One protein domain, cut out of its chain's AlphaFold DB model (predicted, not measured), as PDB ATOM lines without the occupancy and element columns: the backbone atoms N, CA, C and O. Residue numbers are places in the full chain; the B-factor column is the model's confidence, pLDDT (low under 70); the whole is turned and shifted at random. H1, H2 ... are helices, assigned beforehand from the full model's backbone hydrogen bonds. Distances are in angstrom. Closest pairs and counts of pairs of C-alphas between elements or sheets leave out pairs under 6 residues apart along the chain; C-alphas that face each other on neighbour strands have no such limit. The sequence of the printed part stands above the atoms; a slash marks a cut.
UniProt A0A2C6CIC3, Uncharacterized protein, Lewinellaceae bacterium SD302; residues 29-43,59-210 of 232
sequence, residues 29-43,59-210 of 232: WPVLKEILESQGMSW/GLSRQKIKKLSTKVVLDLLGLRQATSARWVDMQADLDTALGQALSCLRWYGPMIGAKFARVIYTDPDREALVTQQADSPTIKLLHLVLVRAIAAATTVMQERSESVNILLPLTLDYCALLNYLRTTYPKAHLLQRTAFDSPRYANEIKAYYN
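This is residues 29 to 43 and 59 to 210 of the 232 residues of an uncharacterized protein of Lewinellaceae bacterium SD302 (UniProt A0A2C6CIC3). Four helices, H2, H5, H6 and H7, form an up-and-down bundle, each running against the one before it; H1 and H4 pack on H6, and H3 turns off at the end of H2. H8 lies off this body after a long link and touches no helix; residues 197 to 204, of which 199 to 204 belong to H8, stick out, as do residues 125 to 130. The printed part has 167 residues with eight named helices, H1 to H8 in order, and no named strand: all helix. It is compact, with a radius of gyration of the C-alphas of 16.9 A and spans of 50 by 42 by 30 A.

Find C-alpha 29 at (356.628, 314.497, 315.003); H1 runs from there to residue 38. Next come H2, residues 62 to 81, 29.1 A long; H3, 83 to 88; H4, 97 to 108; H5, 111 to 121; H6, 136 to 159, 35.1 A; and H7, 161 to 184, 34.0 A, with a kink of 49 degrees near residue 168. H8, residues 199 to 208, ends at (352.640, 300.128, 293.447).

Start at the hub, H6. It touches H7 in a helical hairpin, closest at the C-alphas of Met 157 and Val 164, 5.1 A. It touches H4 at Ala 152 and Ala 101, closest C-alphas 4.3 A; its residues 138 to 146 alone touch H5, and 154 to 158 alone touch H1. H2 touches H5, closest C-alphas Ser 69 and Gly 113, 5.0 A, at a shallow tilt of 11 degrees, opposite ways. H2 touches H3 only at the corner. Every O i to N i+4 pair is within hydrogen-bond range in H1, H4 and H6, but 15 of 16 in H2, 6 of 7 in H5, 16 of 20 in H7, 4 of 6 in H8 and 0 of 2 in H3, where 1 of 3 O i to N i+3 pairs is.

Residues 44 to 58 are cut out, a gap of 17.4 A between C-alphas 43 and 59. The links H5 to H6 and H7 to H8 are long. Look for pLDDT under 70 at residues 83 to 84, 89 to 90, 121 to 136 and 193 to 198.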
ATOM      1  N   TRP A  29     356.176 313.405 314.135       90.56
ATOM      2  CA  TRP A  29     356.628 314.497 315.003       90.56
ATOM      3  C   TRP A  29     356.781 314.084 316.471       90.56
ATOM      4  O   TRP A  29     357.828 314.400 317.031       90.56
ATOM      5  N   PRO A  30     355.829 313.358 317.099       90.88
ATOM      6  CA  PRO A  30     355.994 312.922 318.487       90.88
ATOM      7  C   PRO A  30     357.234 312.042 318.667       90.88
ATOM      8  O   PRO A  30     358.017 312.273 319.579       90.88
ATOM      9  N   VAL A  31     357.472 311.120 317.730       93.94
ATOM     10  CA  VAL A  31     358.641 310.228 317.747       93.94
ATOM     11  C   VAL A  31     359.941 311.022 317.619       93.94
ATOM     12  O   VAL A  31     360.869 310.836 318.400       93.94
ATOM     13  N   LEU A  32     360.018 311.952 316.660       94.75
ATOM     14  CA  LEU A  32     361.205 312.794 316.499       94.75
ATOM     15  C   LEU A  32     361.435 313.696 317.719       94.75
ATOM     16  O   LEU A  32     362.581 313.947 318.089       94.75
ATOM     17  N   LYS A  33     360.360 314.171 318.354       95.00
ATOM     18  CA  LYS A  33     360.429 314.970 319.576       95.00
ATOM     19  C   LYS A  33     360.993 314.160 320.743       95.00
ATOM     20  O   LYS A  33     361.922 314.635 321.384       95.00
ATOM     21  N   GLU A  34     360.511 312.938 320.955       95.56
ATOM     22  CA  GLU A  34     361.051 312.022 321.970       95.56
ATOM     23  C   GLU A  34     362.538 311.724 321.727       95.56
ATOM     24  O   GLU A  34     363.346 311.777 322.655       95.56
ATOM     25  N   ILE A  35     362.930 311.490 320.467       96.38
ATOM     26  CA  ILE A  35     364.339 311.298 320.099       96.38
ATOM     27  C   ILE A  35     365.159 312.541 320.465       96.38
ATOM     28  O   ILE A  35     366.191 312.404 321.116       96.38
ATOM     29  N   LEU A  36     364.710 313.747 320.106       95.81
ATOM     30  CA  LEU A  36     365.413 314.993 320.438       95.81
ATOM     31  C   LEU A  36     365.558 315.190 321.951       95.81
ATOM     32  O   LEU A  36     366.658 315.472 322.424       95.81
ATOM     33  N   GLU A  37     364.479 314.993 322.705       95.44
ATOM     34  CA  GLU A  37     364.472 315.126 324.164       95.44
ATOM     35  C   GLU A  37     365.428 314.120 324.819       95.44
ATOM     36  O   GLU A  37     366.195 314.496 325.707       95.44
ATOM     37  N   SER A  38     365.486 312.880 324.315       95.81
ATOM     38  CA  SER A  38     366.447 311.865 324.777       95.81
ATOM     39  C   SER A  38     367.913 312.265 324.557       95.81
ATOM     40  O   SER A  38     368.797 311.790 325.266       95.81
ATOM     41  N   GLN A  39     368.172 313.146 323.586       95.81
ATOM     42  CA  GLN A  39     369.497 313.688 323.274       95.81
ATOM     43  C   GLN A  39     369.744 315.056 323.933       95.81
ATOM     44  O   GLN A  39     370.738 315.718 323.634       95.81
ATOM     45  N   GLY A  40     368.843 315.513 324.812       95.06
ATOM     46  CA  GLY A  40     368.939 316.818 325.468       95.06
ATOM     47  C   GLY A  40     368.715 318.004 324.522       95.06
ATOM     48  O   GLY A  40     369.168 319.114 324.803       95.06
ATOM     49  N   MET A  41     368.047 317.785 323.387       94.25
ATOM     50  CA  MET A  41     367.784 318.801 322.368       94.25
ATOM     51  C   MET A  41     366.341 319.309 322.437       94.25
ATOM     52  O   MET A  41     365.400 318.562 322.684       94.25
ATOM     53  N   SER A  42     366.153 320.599 322.154       92.44
ATOM     54  CA  SER A  42     364.823 321.208 322.025       92.44
ATOM     55  C   SER A  42     364.191 320.892 320.668       92.44
ATOM     56  O   SER A  42     364.870 320.921 319.638       92.44
ATOM     57  N   TRP A  43     362.861 320.737 320.641       89.44
ATOM     58  CA  TRP A  43     362.067 320.635 319.408       89.44
ATOM     59  C   TRP A  43     362.325 321.781 318.417       89.44
ATOM     60  O   TRP A  43     362.265 321.591 317.202       89.44
ATOM     61  N   GLY A  59     368.386 331.407 308.885       77.62
ATOM     62  CA  GLY A  59     369.449 332.409 309.006       77.62
ATOM     63  C   GLY A  59     370.684 332.092 308.152       77.62
ATOM     64  O   GLY A  59     371.740 332.702 308.314       77.62
ATOM     65  N   LEU A  60     370.573 331.126 307.236       82.69
ATOM     66  CA  LEU A  60     371.652 330.712 306.349       82.69
ATOM     67  C   LEU A  60     371.565 331.444 305.009       82.69
ATOM     68  O   LEU A  60     370.502 331.544 304.400       82.69
ATOM     69  N   SER A  61     372.713 331.907 304.510       84.69
ATOM     70  CA  SER A  61     372.812 332.451 303.155       84.69
ATOM     71  C   SER A  61     372.576 331.364 302.099       84.69
ATOM     72  O   SER A  61     372.838 330.183 302.347       84.69
ATOM     73  N   ARG A  62     372.181 331.750 300.875       82.06
ATOM     74  CA  ARG A  62     372.005 330.813 299.744       82.06
ATOM     75  C   ARG A  62     373.232 329.918 299.526       82.06
ATOM     76  O   ARG A  62     373.099 328.722 299.284       82.06
ATOM     77  N   GLN A  63     374.442 330.466 299.676       85.50
ATOM     78  CA  GLN A  63     375.684 329.697 299.558       85.50
ATOM     79  C   GLN A  63     375.827 328.640 300.663       85.50
ATOM     80  O   GLN A  63     376.273 327.526 300.385       85.50
ATOM     81  N   LYS A  64     375.448 328.962 301.908       89.06
ATOM     82  CA  LYS A  64     375.451 327.999 303.020       89.06
ATOM     83  C   LYS A  64     374.397 326.911 302.813       89.06
ATOM     84  O   LYS A  64     374.709 325.747 303.021       89.06
ATOM     85  N   ILE A  65     373.212 327.263 302.317       89.12
ATOM     86  CA  ILE A  65     372.161 326.296 301.969       89.12
ATOM     87  C   ILE A  65     372.611 325.366 300.837       89.12
ATOM     88  O   ILE A  65     372.436 324.153 300.926       89.12
ATOM     89  N   LYS A  66     373.284 325.895 299.808       87.06
ATOM     90  CA  LYS A  66     373.887 325.071 298.753       87.06
ATOM     91  C   LYS A  66     374.893 324.076 299.339       87.06
ATOM     92  O   LYS A  66     374.797 322.886 299.052       87.06
ATOM     93  N   LYS A  67     375.816 324.540 300.189       90.44
ATOM     94  CA  LYS A  67     376.785 323.665 300.874       90.44
ATOM     95  C   LYS A  67     376.086 322.600 301.724       90.44
ATOM     96  O   LYS A  67     376.475 321.441 301.651       90.44
ATOM     97  N   LEU A  68     375.038 322.973 302.456       91.81
ATOM     98  CA  LEU A  68     374.230 322.053 303.256       91.81
ATOM     99  C   LEU A  68     373.571 320.974 302.385       91.81
ATOM    100  O   LEU A  68     373.670 319.793 302.696       91.81
ATOM    101  N   SER A  69     372.994 321.349 301.240       91.00
ATOM    102  CA  SER A  69     372.386 320.393 300.301       91.00
ATOM    103  C   SER A  69     373.390 319.389 299.718       91.00
ATOM    104  O   SER A  69     373.038 318.244 299.449       91.00
ATOM    105  N   THR A  70     374.653 319.794 299.540       90.31
ATOM    106  CA  THR A  70     375.735 318.882 299.145       90.31
ATOM    107  C   THR A  70     376.167 318.005 300.317       90.31
ATOM    108  O   THR A  70     376.316 316.800 300.137       90.31
ATOM    109  N   LYS A  71     376.313 318.587 301.515       92.50
ATOM    110  CA  LYS A  71     376.679 317.872 302.742       92.50
ATOM    111  C   LYS A  71     375.732 316.704 303.007       92.50
ATOM    112  O   LYS A  71     376.209 315.591 303.140       92.50
ATOM    113  N   VAL A  72     374.415 316.917 302.983       91.31
ATOM    114  CA  VAL A  72     373.457 315.836 303.284       91.31
ATOM    115  C   VAL A  72     373.532 314.654 302.311       91.31
ATOM    116  O   VAL A  72     373.262 313.520 302.696       91.31
ATOM    117  N   VAL A  73     373.916 314.895 301.051       88.38
ATOM    118  CA  VAL A  73     374.146 313.818 300.074       88.38
ATOM    119  C   VAL A  73     375.440 313.079 300.392       88.38
ATOM    120  O   VAL A  73     375.452 311.851 300.384       88.38
ATOM    121  N   LEU A  74     376.519 313.813 300.674       88.88
ATOM    122  CA  LEU A  74     377.812 313.224 301.022       88.88
ATOM    123  C   LEU A  74     377.735 312.416 302.316       88.88
ATOM    124  O   LEU A  74     378.247 311.303 302.347       88.88
ATOM    125  N   ASP A  75     377.048 312.932 303.332       89.69
ATOM    126  CA  ASP A  75     376.834 312.229 304.592       89.69
ATOM    127  C   ASP A  75     376.084 310.926 304.339       89.69
ATOM    128  O   ASP A  75     376.574 309.870 304.720       89.69
ATOM    129  N   LEU A  76     374.962 310.959 303.607       86.00
ATOM    130  CA  LEU A  76     374.209 309.747 303.285       86.00
ATOM    131  C   LEU A  76     375.039 308.725 302.492       86.00
ATOM    132  O   LEU A  76     374.967 307.531 302.773       86.00
ATOM    133  N   LEU A  77     375.834 309.166 301.512       84.31
ATOM    134  CA  LEU A  77     376.751 308.280 300.786       84.31
ATOM    135  C   LEU A  77     377.834 307.709 301.710       84.31
ATOM    136  O   LEU A  77     378.160 306.528 301.605       84.31
ATOM    137  N   GLY A  78     378.347 308.519 302.636       84.00
ATOM    138  CA  GLY A  78     379.277 308.094 303.676       84.00
ATOM    139  C   GLY A  78     378.667 307.039 304.599       84.00
ATOM    140  O   GLY A  78     379.326 306.046 304.897       84.00
ATOM    141  N   LEU A  79     377.390 307.181 304.975       84.00
ATOM    142  CA  LEU A  79     376.677 306.187 305.784       84.00
ATOM    143  C   LEU A  79     376.584 304.835 305.082       84.00
ATOM    144  O   LEU A  79     376.786 303.805 305.712       84.00
ATOM    145  N   ARG A  80     376.342 304.828 303.770       78.75
ATOM    146  CA  ARG A  80     376.302 303.588 302.978       78.75
ATOM    147  C   ARG A  80     377.644 302.856 302.961       78.75
ATOM    148  O   ARG A  80     377.693 301.634 302.926       78.75
ATOM    149  N   GLN A  81     378.742 303.605 303.020       78.31
ATOM    150  CA  GLN A  81     380.096 303.052 302.996       78.31
ATOM    151  C   GLN A  81     380.630 302.704 304.394       78.31
ATOM    152  O   GLN A  81     381.590 301.941 304.514       78.31
ATOM    153  N   ALA A  82     380.031 303.241 305.459       74.25
ATOM    154  CA  ALA A  82     380.501 303.041 306.820       74.25
ATOM    155  C   ALA A  82     380.173 301.632 307.336       74.25
ATOM    156  O   ALA A  82     379.021 301.199 307.368       74.25
ATOM    157  N   THR A  83     381.188 300.926 307.839       63.22
ATOM    158  CA  THR A  83     381.031 299.581 308.418       63.22
ATOM    159  C   THR A  83     380.026 299.552 309.576       63.22
ATOM    160  O   THR A  83     379.252 298.603 309.689       63.22
ATOM    161  N   SER A  84     379.984 300.609 310.394       67.38
ATOM    162  CA  SER A  84     379.022 300.787 311.494       67.38
ATOM    163  C   SER A  84     377.583 301.046 311.028       67.38
ATOM    164  O   SER A  84     376.655 300.973 311.829       67.38
ATOM    165  N   ALA A  85     377.385 301.311 309.735       71.62
ATOM    166  CA  ALA A  85     376.096 301.603 309.125       71.62
ATOM    167  C   ALA A  85     375.776 300.674 307.940       71.62
ATOM    168  O   ALA A  85     374.950 301.002 307.095       71.62
ATOM    169  N   ARG A  86     376.342 299.453 307.908       71.69
ATOM    170  CA  ARG A  86     376.029 298.426 306.884       71.69
ATOM    171  C   ARG A  86     374.540 298.114 306.752       71.69
ATOM    172  O   ARG A  86     374.084 297.699 305.690       71.69
ATOM    173  N   TRP A  87     373.773 298.346 307.812       74.81
ATOM    174  CA  TRP A  87     372.321 298.239 307.787       74.81
ATOM    175  C   TRP A  87     371.654 299.181 306.783       74.81
ATOM    176  O   TRP A  87     370.590 298.854 306.264       74.81
ATOM    177  N   VAL A  88     372.304 300.295 306.434       70.81
ATOM    178  CA  VAL A  88     371.835 301.232 305.412       70.81
ATOM    179  C   VAL A  88     371.766 300.578 304.039       70.81
ATOM    180  O   VAL A  88     370.925 301.009 303.264       70.81
ATOM    181  N   ASP A  89     372.545 299.527 303.748       68.62
ATOM    182  CA  ASP A  89     372.561 298.809 302.459       68.62
ATOM    183  C   ASP A  89     372.005 297.368 302.527       68.62
ATOM    184  O   ASP A  89     371.895 296.706 301.496       68.62
ATOM    185  N   MET A  90     371.575 296.881 303.700       69.81
ATOM    186  CA  MET A  90     370.932 295.558 303.826       69.81
ATOM    187  C   MET A  90     369.700 295.441 302.919       69.81
ATOM    188  O   MET A  90     368.988 296.421 302.710       69.81
ATOM    189  N   GLN A  91     369.412 294.266 302.356       72.31
ATOM    190  CA  GLN A  91     368.208 294.098 301.537       72.31
ATOM    191  C   GLN A  91     366.974 294.565 302.326       72.31
ATOM    192  O   GLN A  91     366.761 294.148 303.461       72.31
ATOM    193  N   ALA A  92     366.230 295.508 301.748       71.38
ATOM    194  CA  ALA A  92     365.088 296.104 302.416       71.38
ATOM    195  C   ALA A  92     363.928 295.109 302.386       71.38
ATOM    196  O   ALA A  92     363.368 294.852 301.322       71.38
ATOM    197  N   ASP A  93     363.582 294.565 303.549       81.50
ATOM    198  CA  ASP A  93     362.324 293.855 303.730       81.50
ATOM    199  C   ASP A  93     361.186 294.880 303.807       81.50
ATOM    200  O   ASP A  93     360.969 295.521 304.841       81.50
ATOM    201  N   LEU A  94     360.498 295.079 302.681       79.81
ATOM    202  CA  LEU A  94     359.436 296.077 302.559       79.81
ATOM    203  C   LEU A  94     358.188 295.735 303.384       79.81
ATOM    204  O   LEU A  94     357.327 296.601 303.519       79.81
ATOM    205  N   ASP A  95     358.108 294.550 303.989       81.44
ATOM    206  CA  ASP A  95     357.034 294.200 304.922       81.44
ATOM    207  C   ASP A  95     357.280 294.767 306.332       81.44
ATOM    208  O   ASP A  95     356.368 294.827 307.157       81.44
ATOM    209  N   THR A  96     358.491 295.272 306.597       86.62
ATOM    210  CA  THR A  96     358.866 295.897 307.873       86.62
ATOM    211  C   THR A  96     358.939 297.421 307.778       86.62
ATOM    212  O   THR A  96     359.311 297.988 306.746       86.62
ATOM    213  N   ALA A  97     358.656 298.108 308.891       88.62
ATOM    214  CA  ALA A  97     358.798 299.563 308.980       88.62
ATOM    215  C   ALA A  97     360.238 300.016 308.681       88.62
ATOM    216  O   ALA A  97     360.452 300.955 307.908       88.62
ATOM    217  N   LEU A  98     361.221 299.296 309.230       89.44
ATOM    218  CA  LEU A  98     362.639 299.537 308.992       89.44
ATOM    219  C   LEU A  98     363.006 299.393 307.507       89.44
ATOM    220  O   LEU A  98     363.627 300.292 306.943       89.44
ATOM    221  N   GLY A  99     362.613 298.303 306.842       86.69
ATOM    222  CA  GLY A  99     362.941 298.099 305.431       86.69
ATOM    223  C   GLY A  99     362.277 299.128 304.511       86.69
ATOM    224  O   GLY A  99     362.933 299.650 303.606       86.69
ATOM    225  N   GLN A 100     361.029 299.518 304.787       87.12
ATOM    226  CA  GLN A 100     360.363 300.617 304.073       87.12
ATOM    227  C   GLN A 100     361.118 301.941 304.229       87.12
ATOM    228  O   GLN A 100     361.356 302.639 303.239       87.12
ATOM    229  N   ALA A 101     361.531 302.276 305.452       90.62
ATOM    230  CA  ALA A 101     362.271 303.497 305.741       90.62
ATOM    231  C   ALA A 101     363.656 303.511 305.065       90.62
ATOM    232  O   ALA A 101     364.033 304.495 304.426       90.62
ATOM    233  N   LEU A 102     364.394 302.400 305.114       88.81
ATOM    234  CA  LEU A 102     365.692 302.277 304.444       88.81
ATOM    235  C   LEU A 102     365.566 302.388 302.921       88.81
ATOM    236  O   LEU A 102     366.356 303.090 302.288       88.81
ATOM    237  N   SER A 103     364.546 301.756 302.336       85.44
ATOM    238  CA  SER A 103     364.235 301.887 300.908       85.44
ATOM    239  C   SER A 103     363.937 303.344 300.529       85.44
ATOM    240  O   SER A 103     364.491 303.870 299.561       85.44
ATOM    241  N   CYS A 104     363.147 304.040 301.354       87.44
ATOM    242  CA  CYS A 104     362.824 305.454 301.188       87.44
ATOM    243  C   CYS A 104     364.085 306.344 301.195       87.44
ATOM    244  O   CYS A 104     364.281 307.148 300.278       87.44
ATOM    245  N   LEU A 105     364.987 306.162 302.170       87.38
ATOM    246  CA  LEU A 105     366.248 306.914 302.251       87.38
ATOM    247  C   LEU A 105     367.156 306.667 301.040       87.38
ATOM    248  O   LEU A 105     367.712 307.623 300.492       87.38
ATOM    249  N   ARG A 106     367.277 305.412 300.582       83.69
ATOM    250  CA  ARG A 106     368.080 305.061 299.396       83.69
ATOM    251  C   ARG A 106     367.557 305.713 298.127       83.69
ATOM    252  O   ARG A 106     368.355 306.153 297.303       83.69
ATOM    253  N   TRP A 107     366.237 305.763 297.969       82.31
ATOM    254  CA  TRP A 107     365.620 306.341 296.782       82.31
ATOM    255  C   TRP A 107     365.750 307.864 296.776       82.31
ATOM    256  O   TRP A 107     366.205 308.455 295.795       82.31
ATOM    257  N   TYR A 108     365.344 308.517 297.864       82.12
ATOM    258  CA  TYR A 108     365.146 309.966 297.876       82.12
ATOM    259  C   TYR A 108     366.393 310.756 298.251       82.12
ATOM    260  O   TYR A 108     366.613 311.841 297.712       82.12
ATOM    261  N   GLY A 109     367.239 310.224 299.126       78.38
ATOM    262  CA  GLY A 109     368.404 310.944 299.619       78.38
ATOM    263  C   GLY A 109     369.374 311.420 298.525       78.38
ATOM    264  O   GLY A 109     369.702 312.611 298.503       78.38
ATOM    265  N   PRO A 110     369.762 310.580 297.542       81.50
ATOM    266  CA  PRO A 110     370.611 311.005 296.425       81.50
ATOM    267  C   PRO A 110     369.987 312.095 295.537       81.50
ATOM    268  O   PRO A 110     370.706 312.815 294.844       81.50
ATOM    269  N   MET A 111     368.657 312.249 295.549       82.62
ATOM    270  CA  MET A 111     367.967 313.257 294.740       82.62
ATOM    271  C   MET A 111     368.120 314.673 295.307       82.62
ATOM    272  O   MET A 111     368.004 315.632 294.542       82.62
ATOM    273  N   ILE A 112     368.380 314.822 296.613       84.19
ATOM    274  CA  ILE A 112     368.344 316.118 297.306       84.19
ATOM    275  C   ILE A 112     369.323 317.103 296.663       84.19
ATOM    276  O   ILE A 112     368.884 318.115 296.130       84.19
ATOM    277  N   GLY A 113     370.623 316.799 296.624       82.19
ATOM    278  CA  GLY A 113     371.641 317.759 296.176       82.19
ATOM    279  C   GLY A 113     371.428 318.271 294.747       82.19
ATOM    280  O   GLY A 113     371.417 319.480 294.512       82.19
ATOM    281  N   ALA A 114     371.191 317.371 293.788       80.31
ATOM    282  CA  ALA A 114     371.007 317.749 292.384       80.31
ATOM    283  C   ALA A 114     369.729 318.574 292.155       80.31
ATOM    284  O   ALA A 114     369.726 319.506 291.350       80.31
ATOM    285  N   LYS A 115     368.636 318.248 292.859       83.69
ATOM    286  CA  LYS A 115     367.370 318.985 292.748       83.69
ATOM    287  C   LYS A 115     367.453 320.335 293.459       83.69
ATOM    288  O   LYS A 115     366.985 321.329 292.912       83.69
ATOM    289  N   PHE A 116     368.112 320.393 294.614       83.81
ATOM    290  CA  PHE A 116     368.291 321.626 295.378       83.81
ATOM    291  C   PHE A 116     369.186 322.625 294.640       83.81
ATOM    292  O   PHE A 116     368.890 323.816 294.622       83.81
ATOM    293  N   ALA A 117     370.228 322.146 293.952       79.25
ATOM    294  CA  ALA A 117     371.046 322.988 293.086       79.25
ATOM    295  C   ALA A 117     370.192 323.705 292.029       79.25
ATOM    296  O   ALA A 117     370.321 324.915 291.887       79.25
ATOM    297  N   ARG A 118     369.278 322.993 291.351       76.94
ATOM    298  CA  ARG A 118     368.381 323.596 290.346       76.94
ATOM    299  C   ARG A 118     367.531 324.721 290.938       76.94
ATOM    300  O   ARG A 118     367.474 325.784 290.347       76.94
ATOM    301  N   VAL A 119     366.985 324.514 292.135       78.50
ATOM    302  CA  VAL A 119     366.082 325.463 292.811       78.50
ATOM    303  C   VAL A 119     366.790 326.680 293.427       78.50
ATOM    304  O   VAL A 119     366.160 327.714 293.617       78.50
ATOM    305  N   ILE A 120     368.080 326.597 293.778       73.81
ATOM    306  CA  ILE A 120     368.830 327.758 294.309       73.81
ATOM    307  C   ILE A 120     369.290 328.705 293.191       73.81
ATOM    308  O   ILE A 120     369.483 329.895 293.445       73.81
ATOM    309  N   TYR A 121     369.533 328.190 291.982       64.75
ATOM    310  CA  TYR A 121     370.009 329.008 290.860       64.75
ATOM    311  C   TYR A 121     368.897 329.778 290.150       64.75
ATOM    312  O   TYR A 121     369.202 330.707 289.401       64.75
ATOM    313  N   THR A 122     367.636 329.432 290.398       60.62
ATOM    314  CA  THR A 122     366.489 330.231 289.984       60.62
ATOM    315  C   THR A 122     366.425 331.473 290.877       60.62
ATOM    316  O   THR A 122     366.235 331.389 292.089       60.62
ATOM    317  N   ASP A 123     366.735 332.634 290.303       53.69
ATOM    318  CA  ASP A 123     366.759 333.907 291.018       53.69
ATOM    319  C   ASP A 123     365.322 334.422 291.215       53.69
ATOM    320  O   ASP A 123     364.690 334.778 290.218       53.69
ATOM    321  N   PRO A 124     364.794 334.481 292.455       53.41
ATOM    322  CA  PRO A 124     363.392 334.811 292.708       53.41
ATOM    323  C   PRO A 124     363.005 336.227 292.253       53.41
ATOM    324  O   PRO A 124     361.834 336.458 291.959       53.41
ATOM    325  N   ASP A 125     363.968 337.149 292.122       52.81
ATOM    326  CA  ASP A 125     363.714 338.528 291.672       52.81
ATOM    327  C   ASP A 125     363.737 338.676 290.138       52.81
ATOM    328  O   ASP A 125     363.152 339.606 289.584       52.81
ATOM    329  N   ARG A 126     364.352 337.729 289.414       42.44
ATOM    330  CA  ARG A 126     364.344 337.681 287.936       42.44
ATOM    331  C   ARG A 126     363.127 336.955 287.361       42.44
ATOM    332  O   ARG A 126     362.959 336.906 286.144       42.44
ATOM    333  N   GLU A 127     362.280 336.393 288.216       41.38
ATOM    334  CA  GLU A 127     361.301 335.362 287.867       41.38
ATOM    335  C   GLU A 127     359.842 335.829 287.848       41.38
ATOM    336  O   GLU A 127     358.929 335.008 287.772       41.38
ATOM    337  N   ALA A 128     359.592 337.138 287.901       43.09
ATOM    338  CA  ALA A 128     358.231 337.658 288.003       43.09
ATOM    339  C   ALA A 128     357.335 337.352 286.782       43.09
ATOM    340  O   ALA A 128     356.124 337.505 286.901       43.09
ATOM    341  N   LEU A 129     357.870 336.908 285.631       39.91
ATOM    342  CA  LEU A 129     357.062 336.778 284.404       39.91
ATOM    343  C   LEU A 129     357.307 335.554 283.501       39.91
ATOM    344  O   LEU A 129     356.456 335.300 282.655       39.91
ATOM    345  N   VAL A 130     358.397 334.778 283.630       40.72
ATOM    346  CA  VAL A 130     358.712 333.732 282.618       40.72
ATOM    347  C   VAL A 130     359.104 332.359 283.189       40.72
ATOM    348  O   VAL A 130     358.926 331.352 282.509       40.72
ATOM    349  N   THR A 131     359.562 332.254 284.439       43.41
ATOM    350  CA  THR A 131     360.265 331.035 284.904       43.41
ATOM    351  C   THR A 131     359.568 330.257 286.035       43.41
ATOM    352  O   THR A 131     359.854 329.072 286.212       43.41
ATOM    353  N   GLN A 132     358.503 330.807 286.642       46.47
ATOM    354  CA  GLN A 132     357.691 330.100 287.654       46.47
ATOM    355  C   GLN A 132     357.059 328.779 287.167       46.47
ATOM    356  O   GLN A 132     356.659 327.962 287.993       46.47
ATOM    357  N   GLN A 133     356.965 328.522 285.857       47.94
ATOM    358  CA  GLN A 133     356.433 327.256 285.331       47.94
ATOM    359  C   GLN A 133     357.487 326.147 285.168       47.94
ATOM    360  O   GLN A 133     357.136 324.975 285.289       47.94
ATOM    361  N   ALA A 134     358.763 326.473 284.922       51.03
ATOM    362  CA  ALA A 134     359.773 325.471 284.563       51.03
ATOM    363  C   ALA A 134     360.340 324.721 285.784       51.03
ATOM    364  O   ALA A 134     360.499 323.500 285.740       51.03
ATOM    365  N   ASP A 135     360.575 325.427 286.896       60.97
ATOM    366  CA  ASP A 135     361.160 324.844 288.116       60.97
ATOM    367  C   ASP A 135     360.131 324.521 289.213       60.97
ATOM    368  O   ASP A 135     360.442 323.833 290.192       60.97
ATOM    369  N   SER A 136     358.874 324.924 289.012       67.00
ATOM    370  CA  SER A 136     357.740 324.666 289.908       67.00
ATOM    371  C   SER A 136     357.572 323.182 290.305       67.00
ATOM    372  O   SER A 136     357.478 322.883 291.506       67.00
ATOM    373  N   PRO A 137     357.661 322.213 289.368       73.56
ATOM    374  CA  PRO A 137     357.610 320.793 289.719       73.56
ATOM    375  C   PRO A 137     358.791 320.349 290.597       73.56
ATOM    376  O   PRO A 137     358.639 319.470 291.447       73.56
ATOM    377  N   THR A 138     359.969 320.959 290.421       81.94
ATOM    378  CA  THR A 138     361.185 320.620 291.175       81.94
ATOM    379  C   THR A 138     361.092 321.095 292.624       81.94
ATOM    380  O   THR A 138     361.475 320.350 293.527       81.94
ATOM    381  N   ILE A 139     360.532 322.285 292.863       82.31
ATOM    382  CA  ILE A 139     360.302 322.814 294.216       82.31
ATOM    383  C   ILE A 139     359.364 321.887 294.991       82.31
ATOM    384  O   ILE A 139     359.689 321.456 296.099       82.31
ATOM    385  N   LYS A 140     358.212 321.534 294.410       82.38
ATOM    386  CA  LYS A 140     357.243 320.645 295.069       82.38
ATOM    387  C   LYS A 140     357.808 319.236 295.281       82.38
ATOM    388  O   LYS A 140     357.581 318.635 296.330       82.38
ATOM    389  N   LEU A 141     358.604 318.726 294.335       84.12
ATOM    390  CA  LEU A 141     359.323 317.457 294.483       84.12
ATOM    391  C   LEU A 141     360.321 317.485 295.647       84.12
ATOM    392  O   LEU A 141     360.360 316.537 296.425       84.12
ATOM    393  N   LEU A 142     361.112 318.550 295.795       87.56
ATOM    394  CA  LEU A 142     362.082 318.661 296.888       87.56
ATOM    395  C   LEU A 142     361.428 318.628 298.268       87.56
ATOM    396  O   LEU A 142     361.948 317.967 299.163       87.56
ATOM    397  N   HIS A 143     360.280 319.287 298.428       87.50
ATOM    398  CA  HIS A 143     359.511 319.221 299.670       87.50
ATOM    399  C   HIS A 143     359.139 317.783 300.026       87.50
ATOM    400  O   HIS A 143     359.365 317.348 301.151       87.50
ATOM    401  N   LEU A 144     358.634 317.022 299.051       86.56
ATOM    402  CA  LEU A 144     358.269 315.616 299.241       86.56
ATOM    403  C   LEU A 144     359.472 314.759 299.604       86.56
ATOM    404  O   LEU A 144     359.395 313.957 300.525       86.56
ATOM    405  N   VAL A 145     360.573 314.937 298.876       88.94
ATOM    406  CA  VAL A 145     361.829 314.219 299.104       88.94
ATOM    407  C   VAL A 145     362.317 314.451 300.535       88.94
ATOM    408  O   VAL A 145     362.638 313.486 301.221       88.94
ATOM    409  N   LEU A 146     362.326 315.700 301.010       91.94
ATOM    410  CA  LEU A 146     362.779 316.039 302.363       91.94
ATOM    411  C   LEU A 146     361.830 315.514 303.440       91.94
ATOM    412  O   LEU A 146     362.290 314.907 304.400       91.94
ATOM    413  N   VAL A 147     360.519 315.680 303.266       91.44
ATOM    414  CA  VAL A 147     359.512 315.158 304.203       91.44
ATOM    415  C   VAL A 147     359.613 313.636 304.336       91.44
ATOM    416  O   VAL A 147     359.648 313.103 305.445       91.44
ATOM    417  N   ARG A 148     359.749 312.928 303.213       90.44
ATOM    418  CA  ARG A 148     359.931 311.472 303.187       90.44
ATOM    419  C   ARG A 148     361.259 311.041 303.799       90.44
ATOM    420  O   ARG A 148     361.290 310.039 304.506       90.44
ATOM    421  N   ALA A 149     362.334 311.794 303.569       92.88
ATOM    422  CA  ALA A 149     363.631 311.524 304.178       92.88
ATOM    423  C   ALA A 149     363.601 311.720 305.704       92.88
ATOM    424  O   ALA A 149     364.128 310.878 306.423       92.88
ATOM    425  N   ILE A 150     362.935 312.768 306.205       94.38
ATOM    426  CA  ILE A 150     362.758 313.013 307.647       94.38
ATOM    427  C   ILE A 150     361.944 311.886 308.287       94.38
ATOM    428  O   ILE A 150     362.368 311.321 309.293       94.38
ATOM    429  N   ALA A 151     360.805 311.517 307.696       93.31
ATOM    430  CA  ALA A 151     359.966 310.434 308.204       93.31
ATOM    431  C   ALA A 151     360.702 309.086 308.217       93.31
ATOM    432  O   ALA A 151     360.647 308.344 309.201       93.31
ATOM    433  N   ALA A 152     361.443 308.793 307.149       93.00
ATOM    434  CA  ALA A 152     362.235 307.582 307.054       93.00
ATOM    435  C   ALA A 152     363.375 307.561 308.080       93.00
ATOM    436  O   ALA A 152     363.503 306.586 308.811       93.00
ATOM    437  N   ALA A 153     364.155 308.638 308.205       94.31
ATOM    438  CA  ALA A 153     365.214 308.720 309.208       94.31
ATOM    439  C   ALA A 153     364.660 308.601 310.636       94.31
ATOM    440  O   ALA A 153     365.219 307.868 311.445       94.31
ATOM    441  N   THR A 154     363.520 309.239 310.918       95.62
ATOM    442  CA  THR A 154     362.817 309.125 312.208       95.62
ATOM    443  C   THR A 154     362.418 307.679 312.496       95.62
ATOM    444  O   THR A 154     362.671 307.179 313.586       95.62
ATOM    445  N   THR A 155     361.863 306.983 311.502       94.88
ATOM    446  CA  THR A 155     361.475 305.570 311.635       94.88
ATOM    447  C   THR A 155     362.694 304.681 311.874       94.88
ATOM    448  O   THR A 155     362.662 303.825 312.746       94.88
ATOM    449  N   VAL A 156     363.805 304.899 311.162       94.12
ATOM    450  CA  VAL A 156     365.035 304.129 311.406       94.12
ATOM    451  C   VAL A 156     365.572 304.374 312.817       94.12
ATOM    452  O   VAL A 156     365.946 303.416 313.483       94.12
ATOM    453  N   MET A 157     365.578 305.623 313.292       95.50
ATOM    454  CA  MET A 157     366.009 305.961 314.654       95.50
ATOM    455  C   MET A 157     365.121 305.332 315.731       95.50
ATOM    456  O   MET A 157     365.639 304.906 316.761       95.50
ATOM    457  N   GLN A 158     363.813 305.233 315.480       95.00
ATOM    458  CA  GLN A 158     362.868 304.551 316.364       95.00
ATOM    459  C   GLN A 158     363.123 303.039 316.421       95.00
ATOM    460  O   GLN A 158     363.155 302.459 317.502       95.00
ATOM    461  N   GLU A 159     363.331 302.407 315.267       93.62
ATOM    462  CA  GLU A 159     363.552 300.958 315.167       93.62
ATOM    463  C   GLU A 159     364.978 300.546 315.579       93.62
ATOM    464  O   GLU A 159     365.228 299.382 315.887       93.62
ATOM    465  N   ARG A 160     365.936 301.484 315.553       90.94
ATOM    466  CA  ARG A 160     367.362 301.250 315.819       90.94
ATOM    467  C   ARG A 160     367.975 302.400 316.601       90.94
ATOM    468  O   ARG A 160     368.510 303.348 316.015       90.94
ATOM    469  N   SER A 161     367.976 302.292 317.926       88.50
ATOM    470  CA  SER A 161     368.537 303.316 318.814       88.50
ATOM    471  C   SER A 161     369.998 303.664 318.507       88.50
ATOM    472  O   SER A 161     370.401 304.818 318.624       88.50
ATOM    473  N   GLU A 162     370.805 302.703 318.044       89.12
ATOM    474  CA  GLU A 162     372.210 302.933 317.690       89.12
ATOM    475  C   GLU A 162     372.388 303.843 316.463       89.12
ATOM    476  O   GLU A 162     373.467 304.395 316.246       89.12
ATOM    477  N   SER A 163     371.332 304.025 315.664       91.25
ATOM    478  CA  SER A 163     371.348 304.913 314.504       91.25
ATOM    479  C   SER A 163     371.122 306.383 314.865       91.25
ATOM    480  O   SER A 163     371.433 307.244 314.044       91.25
ATOM    481  N   VAL A 164     370.654 306.697 316.082       94.12
ATOM    482  CA  VAL A 164     370.312 308.069 316.509       94.12
ATOM    483  C   VAL A 164     371.501 309.016 316.363       94.12
ATOM    484  O   VAL A 164     371.387 310.044 315.701       94.12
ATOM    485  N   ASN A 165     372.675 308.635 316.872       90.81
ATOM    486  CA  ASN A 165     373.888 309.466 316.805       90.81
ATOM    487  C   ASN A 165     374.347 309.768 315.371       90.81
ATOM    488  O   ASN A 165     375.093 310.716 315.133       90.81
ATOM    489  N   ILE A 166     373.919 308.942 314.417       89.69
ATOM    490  CA  ILE A 166     374.312 309.015 313.015       89.69
ATOM    491  C   ILE A 166     373.260 309.787 312.209       89.69
ATOM    492  O   ILE A 166     373.592 310.668 311.416       89.69
ATOM    493  N   LEU A 167     371.984 309.454 312.403       93.69
ATOM    494  CA  LEU A 167     370.875 309.974 311.614       93.69
ATOM    495  C   LEU A 167     370.300 311.273 312.160       93.69
ATOM    496  O   LEU A 167     369.749 312.038 311.370       93.69
ATOM    497  N   LEU A 168     370.421 311.564 313.457       95.56
ATOM    498  CA  LEU A 168     369.851 312.783 314.023       95.56
ATOM    499  C   LEU A 168     370.476 314.053 313.418       95.56
ATOM    500  O   LEU A 168     369.709 314.894 312.946       95.56
ATOM    501  N   PRO A 169     371.816 314.196 313.307       94.62
ATOM    502  CA  PRO A 169     372.411 315.365 312.655       94.62
ATOM    503  C   PRO A 169     371.952 315.524 311.200       94.62
ATOM    504  O   PRO A 169     371.593 316.620 310.772       94.62
ATOM    505  N   LEU A 170     371.887 314.417 310.454       93.94
ATOM    506  CA  LEU A 170     371.413 314.405 309.070       93.94
ATOM    507  C   LEU A 170     369.927 314.794 308.966       93.94
ATOM    508  O   LEU A 170     369.536 315.545 308.073       93.94
ATOM    509  N   THR A 171     369.103 314.331 309.905       95.38
ATOM    510  CA  THR A 171     367.671 314.655 309.983       95.38
ATOM    511  C   THR A 171     367.455 316.138 310.271       95.38
ATOM    512  O   THR A 171     366.587 316.765 309.663       95.38
ATOM    513  N   LEU A 172     368.268 316.729 311.147       95.06
ATOM    514  CA  LEU A 172     368.232 318.164 311.430       95.06
ATOM    515  C   LEU A 172     368.659 319.000 310.218       95.06
ATOM    516  O   LEU A 172     368.032 320.021 309.930       95.06
ATOM    517  N   ASP A 173     369.646 318.537 309.453       94.25
ATOM    518  CA  ASP A 173     370.019 319.173 308.190       94.25
ATOM    519  C   ASP A 173     368.879 319.096 307.155       94.25
ATOM    520  O   ASP A 173     368.613 320.077 306.454       94.25
ATOM    521  N   TYR A 174     368.139 317.980 307.087       93.94
ATOM    522  CA  TYR A 174     366.921 317.898 306.269       93.94
ATOM    523  C   TYR A 174     365.847 318.887 306.729       93.94
ATOM    524  O   TYR A 174     365.236 319.546 305.885       93.94
ATOM    525  N   CYS A 175     365.639 319.037 308.040       92.31
ATOM    526  CA  CYS A 175     364.692 320.007 308.594       92.31
ATOM    527  C   CYS A 175     365.082 321.447 308.222       92.31
ATOM    528  O   CYS A 175     364.235 322.226 307.785       92.31
ATOM    529  N   ALA A 176     366.371 321.788 308.304       91.00
ATOM    530  CA  ALA A 176     366.885 323.090 307.888       91.00
ATOM    531  C   ALA A 176     366.657 323.351 306.387       91.00
ATOM    532  O   ALA A 176     366.168 324.416 306.002       91.00
ATOM    533  N   LEU A 177     366.962 322.376 305.525       91.38
ATOM    534  CA  LEU A 177     366.709 322.478 304.083       91.38
ATOM    535  C   LEU A 177     365.213 322.613 303.768       91.38
ATOM    536  O   LEU A 177     364.838 323.414 302.910       91.38
ATOM    537  N   LEU A 178     364.360 321.873 304.478       89.75
ATOM    538  CA  LEU A 178     362.911 321.958 304.336       89.75
ATOM    539  C   LEU A 178     362.412 323.348 304.735       89.75
ATOM    540  O   LEU A 178     361.664 323.967 303.982       89.75
ATOM    541  N   ASN A 179     362.873 323.878 305.867       87.38
ATOM    542  CA  ASN A 179     362.503 325.214 306.313       87.38
ATOM    543  C   ASN A 179     362.978 326.319 305.349       87.38
ATOM    544  O   ASN A 179     362.253 327.284 305.097       87.38
ATOM    545  N   TYR A 180     364.152 326.171 304.729       87.06
ATOM    546  CA  TYR A 180     364.579 327.086 303.667       87.06
ATOM    547  C   TYR A 180     363.607 327.085 302.480       87.06
ATOM    548  O   TYR A 180     363.231 328.146 301.981       87.06
ATOM    549  N   LEU A 181     363.171 325.910 302.023       84.56
ATOM    550  CA  LEU A 181     362.218 325.842 300.915       84.56
ATOM    551  C   LEU A 181     360.853 326.413 301.308       84.56
ATOM    552  O   LEU A 181     360.245 327.118 300.509       84.56
ATOM    553  N   ARG A 182     360.416 326.180 302.551       82.19
ATOM    554  CA  ARG A 182     359.183 326.744 303.116       82.19
ATOM    555  C   ARG A 182     359.190 328.265 303.109       82.19
ATOM    556  O   ARG A 182     358.215 328.877 302.684       82.19
ATOM    557  N   THR A 183     360.277 328.863 303.592       79.62
ATOM    558  CA  THR A 183     360.435 330.325 303.676       79.62
ATOM    559  C   THR A 183     360.577 330.963 302.300       79.62
ATOM    560  O   THR A 183     359.998 332.016 302.054       79.62
ATOM    561  N   THR A 184     361.309 330.318 301.391       80.31
ATOM    562  CA  THR A 184     361.571 330.852 300.045       80.31
ATOM    563  C   THR A 184     360.374 330.667 299.105       80.31
ATOM    564  O   THR A 184     360.076 331.546 298.301       80.31
ATOM    565  N   TYR A 185     359.660 329.543 299.217       80.31
ATOM    566  CA  TYR A 185     358.569 329.149 298.319       80.31
ATOM    567  C   TYR A 185     357.289 328.779 299.094       80.31
ATOM    568  O   TYR A 185     356.793 327.653 298.985       80.31
ATOM    569  N   PRO A 186     356.676 329.717 299.840       77.31
ATOM    570  CA  PRO A 186     355.514 329.427 300.693       77.31
ATOM    571  C   PRO A 186     354.287 328.914 299.911       77.31
ATOM    572  O   PRO A 186     353.431 328.203 300.442       77.31
ATOM    573  N   LYS A 187     354.211 329.223 298.612       76.38
ATOM    574  CA  LYS A 187     353.136 328.793 297.704       76.38
ATOM    575  C   LYS A 187     353.409 327.453 297.004       76.38
ATOM    576  O   LYS A 187     352.665 327.092 296.098       76.38
ATOM    577  N   ALA A 188     354.418 326.686 297.432       78.19
ATOM    578  CA  ALA A 188     354.788 325.409 296.808       78.19
ATOM    579  C   ALA A 188     353.633 324.388 296.709       78.19
ATOM    580  O   ALA A 188     353.617 323.566 295.797       78.19
ATOM    581  N   HIS A 189     352.645 324.458 297.604       75.88
ATOM    582  CA  HIS A 189     351.460 323.594 297.590       75.88
ATOM    583  C   HIS A 189     350.537 323.820 296.380       75.88
ATOM    584  O   HIS A 189     349.873 322.882 295.946       75.88
ATOM    585  N   LEU A 190     350.532 325.032 295.812       74.69
ATOM    586  CA  LEU A 190     349.734 325.389 294.630       74.69
ATOM    587  C   LEU A 190     350.371 324.907 293.321       74.69
ATOM    588  O   LEU A 190     349.725 324.906 292.275       74.69
ATOM    589  N   LEU A 191     351.642 324.514 293.364       75.19
ATOM    590  CA  LEU A 191     352.376 324.048 292.196       75.19
ATOM    591  C   LEU A 191     351.858 322.666 291.780       75.19
ATOM    592  O   LEU A 191     351.557 321.823 292.628       75.19
ATOM    593  N   GLN A 192     351.764 322.403 290.479       70.31
ATOM    594  CA  GLN A 192     351.378 321.084 289.976       70.31
ATOM    595  C   GLN A 192     352.597 320.166 289.853       70.31
ATOM    596  O   GLN A 192     353.660 320.579 289.387       70.31
ATOM    597  N   ARG A 193     352.446 318.893 290.238       68.31
ATOM    598  CA  ARG A 193     353.443 317.852 289.957       68.31
ATOM    599  C   ARG A 193     353.126 317.156 288.650       68.31
ATOM    600  O   ARG A 193     352.067 316.543 288.503       68.31
ATOM    601  N   THR A 194     354.101 317.128 287.754       61.59
ATOM    602  CA  THR A 194     354.052 316.261 286.578       61.59
ATOM    603  C   THR A 194     353.894 314.800 287.017       61.59
ATOM    604  O   THR A 194     354.604 314.333 287.910       61.59
ATOM    605  N   ALA A 195     352.954 314.088 286.396       62.91
ATOM    606  CA  ALA A 195     352.565 312.700 286.672       62.91
ATOM    607  C   ALA A 195     351.923 312.426 288.051       62.91
ATOM    608  O   ALA A 195     350.806 311.927 288.090       62.91
ATOM    609  N   PHE A 196     352.548 312.776 289.180       63.62
ATOM    610  CA  PHE A 196     352.038 312.398 290.515       63.62
ATOM    611  C   PHE A 196     350.696 313.045 290.900       63.62
ATOM    612  O   PHE A 196     349.918 312.439 291.639       63.62
ATOM    613  N   ASP A 197     350.430 314.264 290.420       64.25
ATOM    614  CA  ASP A 197     349.139 314.950 290.605       64.25
ATOM    615  C   ASP A 197     348.150 314.668 289.471       64.25
ATOM    616  O   ASP A 197     347.008 315.115 289.528       64.25
ATOM    617  N   SER A 198     348.562 313.922 288.444       68.69
ATOM    618  CA  SER A 198     347.668 313.575 287.349       68.69
ATOM    619  C   SER A 198     346.767 312.408 287.766       68.69
ATOM    620  O   SER A 198     347.284 311.346 288.128       68.69
ATOM    621  N   PRO A 199     345.430 312.550 287.655       72.25
ATOM    622  CA  PRO A 199     344.486 311.465 287.923       72.25
ATOM    623  C   PRO A 199     344.790 310.195 287.121       72.25
ATOM    624  O   PRO A 199     344.482 309.097 287.573       72.25
ATOM    625  N   ARG A 200     345.447 310.346 285.961       76.44
ATOM    626  CA  ARG A 200     345.848 309.242 285.087       76.44
ATOM    627  C   ARG A 200     346.741 308.220 285.784       76.44
ATOM    628  O   ARG A 200     346.590 307.053 285.479       76.44
ATOM    629  N   TYR A 201     347.644 308.654 286.669       74.25
ATOM    630  CA  TYR A 201     348.622 307.771 287.320       74.25
ATOM    631  C   TYR A 201     348.207 307.347 288.736       74.25
ATOM    632  O   TYR A 201     348.974 306.701 289.453       74.25
ATOM    633  N   ALA A 202     347.023 307.764 289.197       72.81
ATOM    634  CA  ALA A 202     346.599 307.550 290.577       72.81
ATOM    635  C   ALA A 202     346.448 306.057 290.911       72.81
ATOM    636  O   ALA A 202     346.821 305.634 292.008       72.81
ATOM    637  N   ASN A 203     345.948 305.264 289.961       77.69
ATOM    638  CA  ASN A 203     345.744 303.829 290.138       77.69
ATOM    639  C   ASN A 203     347.071 303.067 290.134       77.69
ATOM    640  O   ASN A 203     347.250 302.181 290.960       77.69
ATOM    641  N   GLU A 204     348.017 303.444 289.277       79.00
ATOM    642  CA  GLU A 204     349.351 302.847 289.198       79.00
ATOM    643  C   GLU A 204     350.162 303.144 290.457       79.00
ATOM    644  O   GLU A 204     350.784 302.244 291.015       79.00
ATOM    645  N   ILE A 205     350.108 304.385 290.956       74.50
ATOM    646  CA  ILE A 205     350.742 304.755 292.227       74.50
ATOM    647  C   ILE A 205     350.115 303.944 293.362       74.50
ATOM    648  O   ILE A 205     350.829 303.313 294.137       74.50
ATOM    649  N   LYS A 206     348.782 303.908 293.452       75.62
ATOM    650  CA  LYS A 206     348.093 303.148 294.497       75.62
ATOM    651  C   LYS A 206     348.398 301.648 294.406       75.62
ATOM    652  O   LYS A 206     348.594 301.023 295.439       75.62
ATOM    653  N   ALA A 207     348.477 301.077 293.206       77.31
ATOM    654  CA  ALA A 207     348.835 299.677 293.001       77.31
ATOM    655  C   ALA A 207     350.280 299.389 293.432       77.31
ATOM    656  O   ALA A 207     350.510 298.427 294.161       77.31
ATOM    657  N   TYR A 208     351.231 300.253 293.059       73.12
ATOM    658  CA  TYR A 208     352.640 300.128 293.447       73.12
ATOM    659  C   TYR A 208     352.828 300.120 294.971       73.12
ATOM    660  O   TYR A 208     353.604 299.335 295.505       73.12
ATOM    661  N   TYR A 209     352.077 300.962 295.679       70.31
ATOM    662  CA  TYR A 209     352.109 301.061 297.140       70.31
ATOM    663  C   TYR A 209     351.054 300.167 297.831       70.31
ATOM    664  O   TYR A 209     350.696 300.401 298.986       70.31
ATOM    665  N   ASN A 210     350.544 299.141 297.136       72.50
ATOM    666  CA  ASN A 210     349.602 298.141 297.654       72.50
ATOM    667  C   ASN A 210     348.363 298.740 298.352       72.50
ATOM    668  O   ASN A 210     347.974 298.349 299.451       72.50
TER     669      ASN A 210